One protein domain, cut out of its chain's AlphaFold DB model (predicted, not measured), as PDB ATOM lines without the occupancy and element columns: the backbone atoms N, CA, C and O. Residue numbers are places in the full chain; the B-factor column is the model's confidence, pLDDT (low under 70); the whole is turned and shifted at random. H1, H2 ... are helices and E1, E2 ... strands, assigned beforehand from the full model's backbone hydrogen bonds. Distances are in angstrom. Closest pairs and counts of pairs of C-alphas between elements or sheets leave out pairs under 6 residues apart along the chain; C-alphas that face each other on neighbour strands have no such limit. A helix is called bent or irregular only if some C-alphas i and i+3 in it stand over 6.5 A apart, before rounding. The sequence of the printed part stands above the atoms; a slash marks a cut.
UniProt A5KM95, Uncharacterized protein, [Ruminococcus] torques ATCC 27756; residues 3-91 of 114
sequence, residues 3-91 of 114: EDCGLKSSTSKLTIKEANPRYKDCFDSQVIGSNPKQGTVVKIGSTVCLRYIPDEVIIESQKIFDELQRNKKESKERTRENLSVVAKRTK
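AT A GLANCE: This is residues 3 to 91 of the 114 residues of an uncharacterized protein of [Ruminococcus] torques ATCC 27756 (UniProt A5KM95). A small, strongly twisted sheet of three strands forms a head, and one long helix, H1, runs out from it as a straight arm whose far part, residues 69 to 91, sticks out free. The unnamed stretch of residues 14 to 29 lies where head and arm join. The printed part has 89 residues with three named strands and one named helix, in the order E1, E2, E3, H1; the sheet runs E1, E3, E2 and is mixed, and the class is mixed, helices and strands. The whole is extended, with a radius of gyration of the C-alphas of 22.5 A and spans of 77 by 26 by 18 A, and the arm makes much of that length.

IN THESE COORDINATES: Start at Glu 3 and go on to C-alpha 8 at (322.657, 395.102, 459.002), where strand E1 begins; it covers residues 8 to 13 and is 17.1 A long. Pass over residues 14 to 29 to reach E2, residues 30 to 35, 15.1 A long. Next look for E3, residues 47 to 53, 19.3 A long, which begins with C-alpha 47 at (324.349, 396.713, 455.311). Then find H1, residues 55 to 91, which runs 55.5 A to C-alpha 91 at (308.331, 465.363, 442.480) and is not bent.

HOW THE PARTS SIT: Begin with E3, the inner strand of the sheet. Look first to E1, the parallel neighbour of E3, with an angle of 28 degrees between their directions; C-alphas 8 and 47 face each other at 4.4 A, and N 50 and O 10 are within hydrogen-bond range at 2.7 A. Turn to E2, the antiparallel neighbour of E3 at 146 degrees; the two form a hairpin, with C-alphas 52 and 31 facing each other at 4.4 A and N 49 and O 35 within range at 2.8 A. The edge strands E1 and E2 are apart. H1 is not on the sheet, with 2 pairs of C-alphas within 10 A, and it is apart from E1 and from E2. Along H1, 32 of 33 O i to N i+4 pairs are within hydrogen-bond range.

THE WHOLE: The two C-alphas farthest apart are those of Gly 45 and Lys 91, 77.4 A. Without residues 69 to 91, the remaining 66 residues span 46 by 18 by 18 A. The printed part has no cut. The links E1 to E2, of 16 residues, and E2 to E3, of 11, are long; E3 to H1 is tight, with 1 residue. Read the B-factor column with care at residues 73 to 91: these 19 residues are under 70, while the mean pLDDT of the printed part is 84.9.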
ATOM      1  N   GLU A   3     316.913 394.775 461.515       88.44
ATOM      2  CA  GLU A   3     317.336 393.439 461.927       88.44
ATOM      3  C   GLU A   3     316.253 392.379 461.661       88.44
ATOM      4  O   GLU A   3     316.587 391.267 461.258       88.44
ATOM      5  N   ASP A   4     314.966 392.734 461.775       90.75
ATOM      6  CA  ASP A   4     313.835 391.821 461.516       90.75
ATOM      7  C   ASP A   4     313.762 391.386 460.043       90.75
ATOM      8  O   ASP A   4     313.254 390.316 459.717       90.75
ATOM      9  N   CYS A   5     314.309 392.205 459.141       87.75
ATOM     10  CA  CYS A   5     314.435 391.898 457.717       87.75
ATOM     11  C   CYS A   5     315.762 391.187 457.384       87.75
ATOM     12  O   CYS A   5     316.101 391.024 456.210       87.75
ATOM     13  N   GLY A   6     316.552 390.820 458.398       90.44
ATOM     14  CA  GLY A   6     317.888 390.250 458.241       90.44
ATOM     15  C   GLY A   6     318.902 391.230 457.645       90.44
ATOM     16  O   GLY A   6     319.872 390.796 457.023       90.44
ATOM     17  N   LEU A   7     318.681 392.542 457.781       92.69
ATOM     18  CA  LEU A   7     319.595 393.578 457.301       92.69
ATOM     19  C   LEU A   7     320.489 394.077 458.434       92.69
ATOM     20  O   LEU A   7     320.079 394.163 459.589       92.69
ATOM     21  N   LYS A   8     321.721 394.448 458.085       93.69
ATOM     22  CA  LYS A   8     322.657 395.102 459.002       93.69
ATOM     23  C   LYS A   8     322.489 396.613 458.917       93.69
ATOM     24  O   LYS A   8     322.243 397.147 457.837       93.69
ATOM     25  N   SER A   9     322.674 397.311 460.027       91.69
ATOM     26  CA  SER A   9     322.698 398.773 460.067       91.69
ATOM     27  C   SER A   9     324.125 399.273 460.309       91.69
ATOM     28  O   SER A   9     324.916 398.669 461.031       91.69
ATOM     29  N   SER A  10     324.482 400.368 459.650       94.12
ATOM     30  CA  SER A  10     325.687 401.150 459.923       94.12
ATOM     31  C   SER A  10     325.270 402.604 460.055       94.12
ATOM     32  O   SER A  10     324.366 403.046 459.351       94.12
ATOM     33  N   THR A  11     325.888 403.361 460.953       93.81
ATOM     34  CA  THR A  11     325.477 404.742 461.224       93.81
ATOM     35  C   THR A  11     326.585 405.720 460.862       93.81
ATOM     36  O   THR A  11     327.749 405.491 461.186       93.81
ATOM     37  N   SER A  12     326.223 406.832 460.234       94.06
ATOM     38  CA  SER A  12     327.131 407.899 459.816       94.06
ATOM     39  C   SER A  12     326.633 409.246 460.335       94.06
ATOM     40  O   SER A  12     325.466 409.592 460.150       94.06
ATOM     41  N   LYS A  13     327.534 409.994 460.979       94.50
ATOM     42  CA  LYS A  13     327.274 411.336 461.511       94.50
ATOM     43  C   LYS A  13     327.293 412.368 460.393       94.50
ATOM     44  O   LYS A  13     328.227 412.380 459.591       94.50
ATOM     45  N   LEU A  14     326.299 413.249 460.379       95.19
ATOM     46  CA  LEU A  14     326.362 414.487 459.612       95.19
ATOM     47  C   LEU A  14     327.409 415.417 460.234       95.19
ATOM     48  O   LEU A  14     327.518 415.500 461.455       95.19
ATOM     49  N   THR A  15     328.182 416.106 459.402       94.69
ATOM     50  CA  THR A  15     329.232 417.015 459.876       94.69
ATOM     51  C   THR A  15     328.748 418.463 459.939       94.69
ATOM     52  O   THR A  15     327.854 418.859 459.194       94.69
ATOM     53  N   ILE A  16     329.389 419.294 460.770       93.50
ATOM     54  CA  ILE A  16     329.088 420.738 460.880       93.50
ATOM     55  C   ILE A  16     329.175 421.455 459.523       93.50
ATOM     56  O   ILE A  16     328.393 422.355 459.239       93.50
ATOM     57  N   LYS A  17     330.074 421.016 458.634       93.50
ATOM     58  CA  LYS A  17     330.206 421.572 457.275       93.50
ATOM     59  C   LYS A  17     328.971 421.338 456.400       93.50
ATOM     60  O   LYS A  17     328.783 422.043 455.415       93.50
ATOM     61  N   GLU A  18     328.154 420.347 456.739       92.81
ATOM     62  CA  GLU A  18     326.908 420.011 456.050       92.81
ATOM     63  C   GLU A  18     325.677 420.642 456.727       92.81
ATOM     64  O   GLU A  18     324.543 420.328 456.346       92.81
ATOM     65  N   ALA A  19     325.880 421.532 457.712       94.00
ATOM     66  CA  ALA A  19     324.807 422.293 458.338       94.00
ATOM     67  C   ALA A  19     323.993 423.053 457.287       94.00
ATOM     68  O   ALA A  19     324.520 423.638 456.337       94.00
ATOM     69  N   ASN A  20     322.673 423.011 457.437       94.88
ATOM     70  CA  ASN A  20     321.758 423.566 456.456       94.88
ATOM     71  C   ASN A  20     320.464 424.014 457.142       94.88
ATOM     72  O   ASN A  20     319.907 423.235 457.911       94.88
ATOM     73  N   PRO A  21     319.899 425.186 456.793       94.25
ATOM     74  CA  PRO A  21     318.650 425.687 457.376       94.25
ATOM     75  C   PRO A  21     317.469 424.709 457.354       94.25
ATOM     76  O   PRO A  21     316.543 424.836 458.154       94.25
ATOM     77  N   ARG A  22     317.469 423.722 456.447       94.75
ATOM     78  CA  ARG A  22     316.441 422.670 456.401       94.75
ATOM     79  C   ARG A  22     316.408 421.784 457.649       94.75
ATOM     80  O   ARG A  22     315.386 421.159 457.893       94.75
ATOM     81  N   TYR A  23     317.502 421.725 458.403       95.25
ATOM     82  CA  TYR A  23     317.645 420.888 459.591       95.25
ATOM     83  C   TYR A  23     317.333 421.614 460.906       95.25
ATOM     84  O   TYR A  23     317.537 421.051 461.974       95.25
ATOM     85  N   LYS A  24     316.846 422.857 460.847       92.44
ATOM     86  CA  LYS A  24     316.560 423.675 462.037       92.44
ATOM     87  C   LYS A  24     315.538 423.041 462.998       92.44
ATOM     88  O   LYS A  24     315.648 423.214 464.199       92.44
ATOM     89  N   ASP A  25     314.585 422.278 462.458       93.12
ATOM     90  CA  ASP A  25     313.521 421.615 463.228       93.12
ATOM     91  C   ASP A  25     313.829 420.127 463.487       93.12
ATOM     92  O   ASP A  25     312.935 419.354 463.838       93.12
ATOM     93  N   CYS A  26     315.069 419.689 463.237       94.69
ATOM     94  CA  CYS A  26     315.485 418.322 463.526       94.69
ATOM     95  C   CYS A  26     315.763 418.116 465.022       94.69
ATOM     96  O   CYS A  26     315.996 419.069 465.759       94.69
ATOM     97  N   PHE A  27     315.768 416.853 465.448       94.94
ATOM     98  CA  PHE A  27     316.145 416.427 466.800       94.94
ATOM     99  C   PHE A  27     317.432 415.595 466.795       94.94
ATOM    100  O   PHE A  27     317.822 415.065 465.747       94.94
ATOM    101  N   ASP A  28     318.087 415.477 467.957       95.50
ATOM    102  CA  ASP A  28     319.338 414.726 468.069       95.50
ATOM    103  C   ASP A  28     319.189 413.304 467.533       95.50
ATOM    104  O   ASP A  28     318.190 412.617 467.766       95.50
ATOM    105  N   SER A  29     320.209 412.856 466.809       94.50
ATOM    106  CA  SER A  29     320.283 411.515 466.240       94.50
ATOM    107  C   SER A  29     319.124 411.167 465.285       94.50
ATOM    108  O   SER A  29     318.948 410.002 464.917       94.50
ATOM    109  N   GLN A  30     318.363 412.160 464.803       95.31
ATOM    110  CA  GLN A  30     317.323 411.949 463.801       95.31
ATOM    111  C   GLN A  30     317.927 411.405 462.501       95.31
ATOM    112  O   GLN A  30     318.880 411.961 461.948       95.31
ATOM    113  N   VAL A  31     317.339 410.336 461.961       94.38
ATOM    114  CA  VAL A  31     317.739 409.788 460.660       94.38
ATOM    115  C   VAL A  31     317.238 410.707 459.549       94.38
ATOM    116  O   VAL A  31     316.037 410.895 459.368       94.38
ATOM    117  N   ILE A  32     318.173 411.256 458.778       94.06
ATOM    118  CA  ILE A  32     317.900 412.189 457.675       94.06
ATOM    119  C   ILE A  32     318.088 411.553 456.294       94.06
ATOM    120  O   ILE A  32     317.786 412.167 455.272       94.06
ATOM    121  N   GLY A  33     318.623 410.334 456.238       93.38
ATOM    122  CA  GLY A  33     318.812 409.613 454.990       93.38
ATOM    123  C   GLY A  33     319.335 408.199 455.191       93.38
ATOM    124  O   GLY A  33     319.886 407.862 456.239       93.38
ATOM    125  N   SER A  34     319.185 407.383 454.153       94.19
ATOM    126  CA  SER A  34     319.705 406.020 454.099       94.19
ATOM    127  C   SER A  34     320.457 405.780 452.792       94.19
ATOM    128  O   SER A  34     320.117 406.335 451.742       94.19
ATOM    129  N   ASN A  35     321.474 404.928 452.851       92.25
ATOM    130  CA  ASN A  35     322.141 404.368 451.689       92.25
ATOM    131  C   ASN A  35     322.265 402.848 451.866       92.25
ATOM    132  O   ASN A  35     322.977 402.421 452.775       92.25
ATOM    133  N   PRO A  36     321.617 402.023 451.034       92.25
ATOM    134  CA  PRO A  36     320.780 402.386 449.887       92.25
ATOM    135  C   PRO A  36     319.492 403.137 450.270       92.25
ATOM    136  O   PRO A  36     319.057 403.136 451.426       92.25
ATOM    137  N   LYS A  37     318.905 403.844 449.295       92.38
ATOM    138  CA  LYS A  37     317.686 404.640 449.502       92.38
ATOM    139  C   LYS A  37     316.500 403.741 449.849       92.38
ATOM    140  O   LYS A  37     316.432 402.593 449.407       92.38
ATOM    141  N   GLN A  38     315.539 404.293 450.578       88.75
ATOM    142  CA  GLN A  38     314.268 403.625 450.846       88.75
ATOM    143  C   GLN A  38     313.613 403.126 449.547       88.75
ATOM    144  O   GLN A  38     313.649 403.806 448.523       88.75
ATOM    145  N   GLY A  39     313.036 401.923 449.597       89.25
ATOM    146  CA  GLY A  39     312.411 401.272 448.441       89.25
ATOM    147  C   GLY A  39     313.388 400.535 447.519       89.25
ATOM    148  O   GLY A  39     312.951 399.867 446.588       89.25
ATOM    149  N   THR A  40     314.697 400.604 447.777       91.75
ATOM    150  CA  THR A  40     315.686 399.809 447.037       91.75
ATOM    151  C   THR A  40     315.628 398.351 447.482       91.75
ATOM    152  O   THR A  40     315.714 398.058 448.674       91.75
ATOM    153  N   VAL A  41     315.541 397.427 446.523       92.38
ATOM    154  CA  VAL A  41     315.639 395.989 446.795       92.38
ATOM    155  C   VAL A  41     317.084 395.642 447.141       92.38
ATOM    156  O   VAL A  41     318.004 395.921 446.373       92.38
ATOM    157  N   VAL A  42     317.285 395.021 448.299       92.38
ATOM    158  CA  VAL A  42     318.599 394.613 448.805       92.38
ATOM    159  C   VAL A  42     318.584 393.141 449.185       92.38
ATOM    160  O   VAL A  42     317.542 392.579 449.515       92.38
ATOM    161  N   LYS A  43     319.755 392.502 449.140       93.56
ATOM    162  CA  LYS A  43     319.901 391.112 449.582       93.56
ATOM    163  C   LYS A  43     319.861 391.045 451.109       93.56
ATOM    164  O   LYS A  43     320.393 391.933 451.777       93.56
ATOM    165  N   ILE A  44     319.305 389.969 451.653       93.44
ATOM    166  CA  ILE A  44     319.397 389.660 453.086       93.44
ATOM    167  C   ILE A  44     320.879 389.612 453.492       93.44
ATOM    168  O   ILE A  44     321.727 389.148 452.730       93.44
ATOM    169  N   GLY A  45     321.200 390.156 454.663       91.88
ATOM    170  CA  GLY A  45     322.566 390.318 455.163       91.88
ATOM    171  C   GLY A  45     323.288 391.575 454.668       91.88
ATOM    172  O   GLY A  45     324.400 391.843 455.124       91.88
ATOM    173  N   SER A  46     322.681 392.363 453.771       93.31
ATOM    174  CA  SER A  46     323.261 393.634 453.317       93.31
ATOM    175  C   SER A  46     323.265 394.680 454.430       93.31
ATOM    176  O   SER A  46     322.380 394.699 455.287       93.31
ATOM    177  N   THR A  47     324.236 395.592 454.374       93.25
ATOM    178  CA  THR A  47     324.349 396.713 455.311       93.25
ATOM    179  C   THR A  47     323.697 397.971 454.746       93.25
ATOM    180  O   THR A  47     324.035 398.411 453.649       93.25
ATOM    181  N   VAL A  48     322.798 398.575 455.520       94.25
ATOM    182  CA  VAL A  48     322.193 399.880 455.255       94.25
ATOM    183  C   VAL A  48     322.892 400.936 456.104       94.25
ATOM    184  O   VAL A  48     322.897 400.862 457.331       94.25
ATOM    185  N   CYS A  49     323.467 401.938 455.451       94.56
ATOM    186  CA  CYS A  49     324.085 403.088 456.093       94.56
ATOM    187  C   CYS A  49     323.030 404.165 456.367       94.56
ATOM    188  O   CYS A  49     322.519 404.793 455.440       94.56
ATOM    189  N   LEU A  50     322.721 404.400 457.634       94.62
ATOM    190  CA  LEU A  50     321.845 405.464 458.102       94.62
ATOM    191  C   LEU A  50     322.673 406.712 458.382       94.62
ATOM    192  O   LEU A  50     323.659 406.665 459.118       94.62
ATOM    193  N   ARG A  51     322.267 407.839 457.804       95.25
ATOM    194  CA  ARG A  51     322.845 409.139 458.123       95.25
ATOM    195  C   ARG A  51     321.971 409.819 459.161       95.25
ATOM    196  O   ARG A  51     320.780 410.019 458.913       95.25
ATOM    197  N   TYR A  52     322.570 410.184 460.285       96.19
ATOM    198  CA  TYR A  52     321.894 410.906 461.353       96.19
ATOM    199  C   TYR A  52     322.512 412.277 461.567       96.19
ATOM    200  O   TYR A  52     323.678 412.513 461.240       96.19
ATOM    201  N   ILE A  53     321.705 413.182 462.101       96.25
ATOM    202  CA  ILE A  53     322.121 414.537 462.423       96.25
ATOM    203  C   ILE A  53     322.451 414.654 463.919       96.25
ATOM    204  O   ILE A  53     321.618 414.268 464.734       96.25
ATOM    205  N   PRO A  54     323.648 415.137 464.294       96.31
ATOM    206  CA  PRO A  54     323.974 415.425 465.687       96.31
ATOM    207  C   PRO A  54     323.527 416.838 466.095       96.31
ATOM    208  O   PRO A  54     323.460 417.741 465.253       96.31
ATOM    209  N   ASP A  55     323.318 417.045 467.396       95.81
ATOM    210  CA  ASP A  55     322.936 418.336 467.999       95.81
ATOM    211  C   ASP A  55     323.761 419.541 467.533       95.81
ATOM    212  O   ASP A  55     323.213 420.598 467.214       95.81
ATOM    213  N   GLU A  56     325.079 419.391 467.422       94.62
ATOM    214  CA  GLU A  56     325.975 420.460 466.958       94.62
ATOM    215  C   GLU A  56     325.594 420.989 465.565       94.62
ATOM    216  O   GLU A  56     325.641 422.195 465.312       94.62
ATOM    217  N   VAL A  57     325.142 420.107 464.670       95.94
ATOM    218  CA  VAL A  57     324.716 420.488 463.321       95.94
ATOM    219  C   VAL A  57     323.339 421.142 463.348       95.94
ATOM    220  O   VAL A  57     323.085 422.037 462.541       95.94
ATOM    221  N   ILE A  58     322.458 420.741 464.268       96.06
ATOM    222  CA  ILE A  58     321.135 421.356 464.455       96.06
ATOM    223  C   ILE A  58     321.304 422.802 464.928       96.06
ATOM    224  O   ILE A  58     320.730 423.714 464.333       96.06
ATOM    225  N   ILE A  59     322.165 423.026 465.924       95.69
ATOM    226  CA  ILE A  59     322.470 424.360 466.457       95.69
ATOM    227  C   ILE A  59     323.027 425.271 465.358       95.69
ATOM    228  O   ILE A  59     322.551 426.394 465.180       95.69
ATOM    229  N   GLU A  60     324.007 424.799 464.586       95.50
ATOM    230  CA  GLU A  60     324.556 425.576 463.468       95.50
ATOM    231  C   GLU A  60     323.512 425.814 462.369       95.50
ATOM    232  O   GLU A  60     323.395 426.919 461.840       95.50
ATOM    233  N   SER A  61     322.667 424.825 462.076       95.75
ATOM    234  CA  SER A  61     321.574 424.966 461.108       95.75
ATOM    235  C   SER A  61     320.548 426.023 461.528       95.75
ATOM    236  O   SER A  61     320.071 426.780 460.677       95.75
ATOM    237  N   GLN A  62     320.249 426.120 462.826       95.56
ATOM    238  CA  GLN A  62     319.399 427.168 463.390       95.56
ATOM    239  C   GLN A  62     320.047 428.551 463.237       95.56
ATOM    240  O   GLN A  62     319.399 429.479 462.754       95.56
ATOM    241  N   LYS A  63     321.346 428.683 463.544       95.06
ATOM    242  CA  LYS A  63     322.082 429.948 463.361       95.06
ATOM    243  C   LYS A  63     322.036 430.440 461.913       95.06
ATOM    244  O   LYS A  63     321.745 431.615 461.686       95.06
ATOM    245  N   ILE A  64     322.267 429.551 460.940       94.56
ATOM    246  CA  ILE A  64     322.208 429.896 459.508       94.56
ATOM    247  C   ILE A  64     320.788 430.344 459.127       94.56
ATOM    248  O   ILE A  64     320.614 431.299 458.367       94.56
ATOM    249  N   PHE A  65     319.754 429.681 459.655       94.75
ATOM    250  CA  PHE A  65     318.370 430.086 459.415       94.75
ATOM    251  C   PHE A  65     318.075 431.490 459.969       94.75
ATOM    252  O   PHE A  65     317.516 432.324 459.252       94.75
ATOM    253  N   ASP A  66     318.487 431.778 461.202       93.56
ATOM    254  CA  ASP A  66     318.244 433.069 461.850       93.56
ATOM    255  C   ASP A  66     318.993 434.217 461.155       93.56
ATOM    256  O   ASP A  66     318.461 435.319 460.984       93.56
ATOM    257  N   GLU A  67     320.223 433.972 460.702       92.19
ATOM    258  CA  GLU A  67     320.987 434.918 459.884       92.19
ATOM    259  C   GLU A  67     320.298 435.204 458.542       92.19
ATOM    260  O   GLU A  67     320.144 436.365 458.150       92.19
ATOM    261  N   LEU A  68     319.780 434.169 457.873       90.00
ATOM    262  CA  LEU A  68     319.035 434.329 456.625       90.00
ATOM    263  C   LEU A  68     317.764 435.173 456.818       90.00
ATOM    264  O   LEU A  68     317.445 436.018 455.973       90.00
ATOM    265  N   GLN A  69     317.044 434.986 457.928       87.81
ATOM    266  CA  GLN A  69     315.864 435.798 458.254       87.81
ATOM    267  C   GLN A  69     316.231 437.262 458.523       87.81
ATOM    268  O   GLN A  69     315.540 438.162 458.031       87.81
ATOM    269  N   ARG A  70     317.331 437.519 459.244       85.38
ATOM    270  CA  ARG A  70     317.831 438.882 459.494       85.38
ATOM    271  C   ARG A  70     318.184 439.602 458.191       85.38
ATOM    272  O   ARG A  70     317.643 440.678 457.931       85.38
ATOM    273  N   ASN A  71     318.953 438.965 457.311       81.38
ATOM    274  CA  ASN A  71     319.344 439.542 456.018       81.38
ATOM    275  C   ASN A  71     318.137 439.809 455.099       81.38
ATOM    276  O   ASN A  71     318.078 440.814 454.380       81.38
ATOM    277  N   LYS A  72     317.120 438.939 455.132       77.50
ATOM    278  CA  LYS A  72     315.877 439.139 454.371       77.50
ATOM    279  C   LYS A  72     315.051 440.319 454.892       77.50
ATOM    280  O   LYS A  72     314.351 440.965 454.112       77.50
ATOM    281  N   LYS A  73     315.100 440.602 456.194       67.38
ATOM    282  CA  LYS A  73     314.409 441.753 456.789       67.38
ATOM    283  C   LYS A  73     315.121 443.060 456.436       67.38
ATOM    284  O   LYS A  73     314.470 443.992 455.970       67.38
ATOM    285  N   GLU A  74     316.445 443.079 456.540       63.62
ATOM    286  CA  GLU A  74     317.265 444.258 456.244       63.62
ATOM    287  C   GLU A  74     317.227 444.652 454.754       63.62
ATOM    288  O   GLU A  74     317.091 445.824 454.405       63.62
ATOM    289  N   SER A  75     317.253 443.677 453.841       59.25
ATOM    290  CA  SER A  75     317.138 443.943 452.395       59.25
ATOM    291  C   SER A  75     315.770 444.512 451.988       59.25
ATOM    292  O   SER A  75     315.685 445.358 451.091       59.25
ATOM    293  N   LYS A  76     314.689 444.117 452.670       59.91
ATOM    294  CA  LYS A  76     313.357 444.705 452.450       59.91
ATOM    295  C   LYS A  76     313.278 446.155 452.926       59.91
ATOM    296  O   LYS A  76     312.624 446.967 452.274       59.91
ATOM    297  N   GLU A  77     313.954 446.484 454.019       56.56
ATOM    298  CA  GLU A  77     313.993 447.836 454.581       56.56
ATOM    299  C   GLU A  77     314.775 448.799 453.675       56.56
ATOM    300  O   GLU A  77     314.229 449.821 453.250       56.56
ATOM    301  N   ARG A  78     315.960 448.383 453.207       52.94
ATOM    302  CA  ARG A  78     316.766 449.147 452.235       52.94
ATOM    303  C   ARG A  78     316.032 449.406 450.914       52.94
ATOM    304  O   ARG A  78     316.185 450.464 450.305       52.94
ATOM    305  N   THR A  79     315.207 448.465 450.449       54.94
ATOM    306  CA  THR A  79     314.424 448.656 449.212       54.94
ATOM    307  C   THR A  79     313.329 449.717 449.397       54.94
ATOM    308  O   THR A  79     313.077 450.521 448.499       54.94
ATOM    309  N   ARG A  80     312.698 449.765 450.577       50.84
ATOM    310  CA  ARG A  80     311.598 450.695 450.879       50.84
ATOM    311  C   ARG A  80     312.089 452.134 451.054       50.84
ATOM    312  O   ARG A  80     311.437 453.065 450.577       50.84
ATOM    313  N   GLU A  81     313.259 452.311 451.659       52.31
ATOM    314  CA  GLU A  81     313.909 453.619 451.779       52.31
ATOM    315  C   GLU A  81     314.335 454.166 450.412       52.31
ATOM    316  O   GLU A  81     313.990 455.303 450.077       52.31
ATOM    317  N   ASN A  82     314.963 453.340 449.567       51.97
ATOM    318  CA  ASN A  82     315.384 453.746 448.223       51.97
ATOM    319  C   ASN A  82     314.204 454.155 447.320       51.97
ATOM    320  O   ASN A  82     314.287 455.183 446.645       51.97
ATOM    321  N   LEU A  83     313.072 453.435 447.351       53.81
ATOM    322  CA  LEU A  83     311.860 453.857 446.628       53.81
ATOM    323  C   LEU A  83     311.338 455.218 447.112       53.81
ATOM    324  O   LEU A  83     310.919 456.045 446.300       53.81
ATOM    325  N   SER A  84     311.373 455.475 448.421       52.88
ATOM    326  CA  SER A  84     310.888 456.739 448.985       52.88
ATOM    327  C   SER A  84     311.767 457.936 448.597       52.88
ATOM    328  O   SER A  84     311.251 459.026 448.339       52.88
ATOM    329  N   VAL A  85     313.085 457.734 448.489       55.91
ATOM    330  CA  VAL A  85     314.046 458.771 448.084       55.91
ATOM    331  C   VAL A  85     313.928 459.073 446.587       55.91
ATOM    332  O   VAL A  85     313.899 460.244 446.201       55.91
ATOM    333  N   VAL A  86     313.780 458.047 445.742       54.06
ATOM    334  CA  VAL A  86     313.563 458.223 444.293       54.06
ATOM    335  C   VAL A  86     312.223 458.915 444.021       54.06
ATOM    336  O   VAL A  86     312.186 459.905 443.289       54.06
ATOM    337  N   ALA A  87     311.139 458.495 444.681       54.59
ATOM    338  CA  ALA A  87     309.821 459.115 444.521       54.59
ATOM    339  C   ALA A  87     309.790 460.596 444.952       54.59
ATOM    340  O   ALA A  87     309.079 461.405 444.352       54.59
ATOM    341  N   LYS A  88     310.568 460.980 445.975       52.50
ATOM    342  CA  LYS A  88     310.690 462.383 446.406       52.50
ATOM    343  C   LYS A  88     311.506 463.232 445.425       52.50
ATOM    344  O   LYS A  88     311.139 464.383 445.193       52.50
ATOM    345  N   ARG A  89     312.560 462.680 444.806       52.66
ATOM    346  CA  ARG A  89     313.361 463.393 443.792       52.66
ATOM    347  C   ARG A  89     312.559 463.700 442.525       52.66
ATOM    348  O   ARG A  89     312.626 464.826 442.045       52.66
ATOM    349  N   THR A  90     311.726 462.776 442.046       49.69
ATOM    350  CA  THR A  90     310.917 462.998 440.832       49.69
ATOM    351  C   THR A  90     309.860 464.096 441.008       49.69
ATOM    352  O   THR A  90     309.573 464.830 440.066       49.69
ATOM    353  N   LYS A  91     309.319 464.296 442.221       51.94
ATOM    354  CA  LYS A  91     308.331 465.363 442.480       51.94
ATOM    355  C   LYS A  91     308.926 466.776 442.467       51.94
ATOM    356  O   LYS A  91     308.212 467.711 442.124       51.94
TER     357      LYS A  91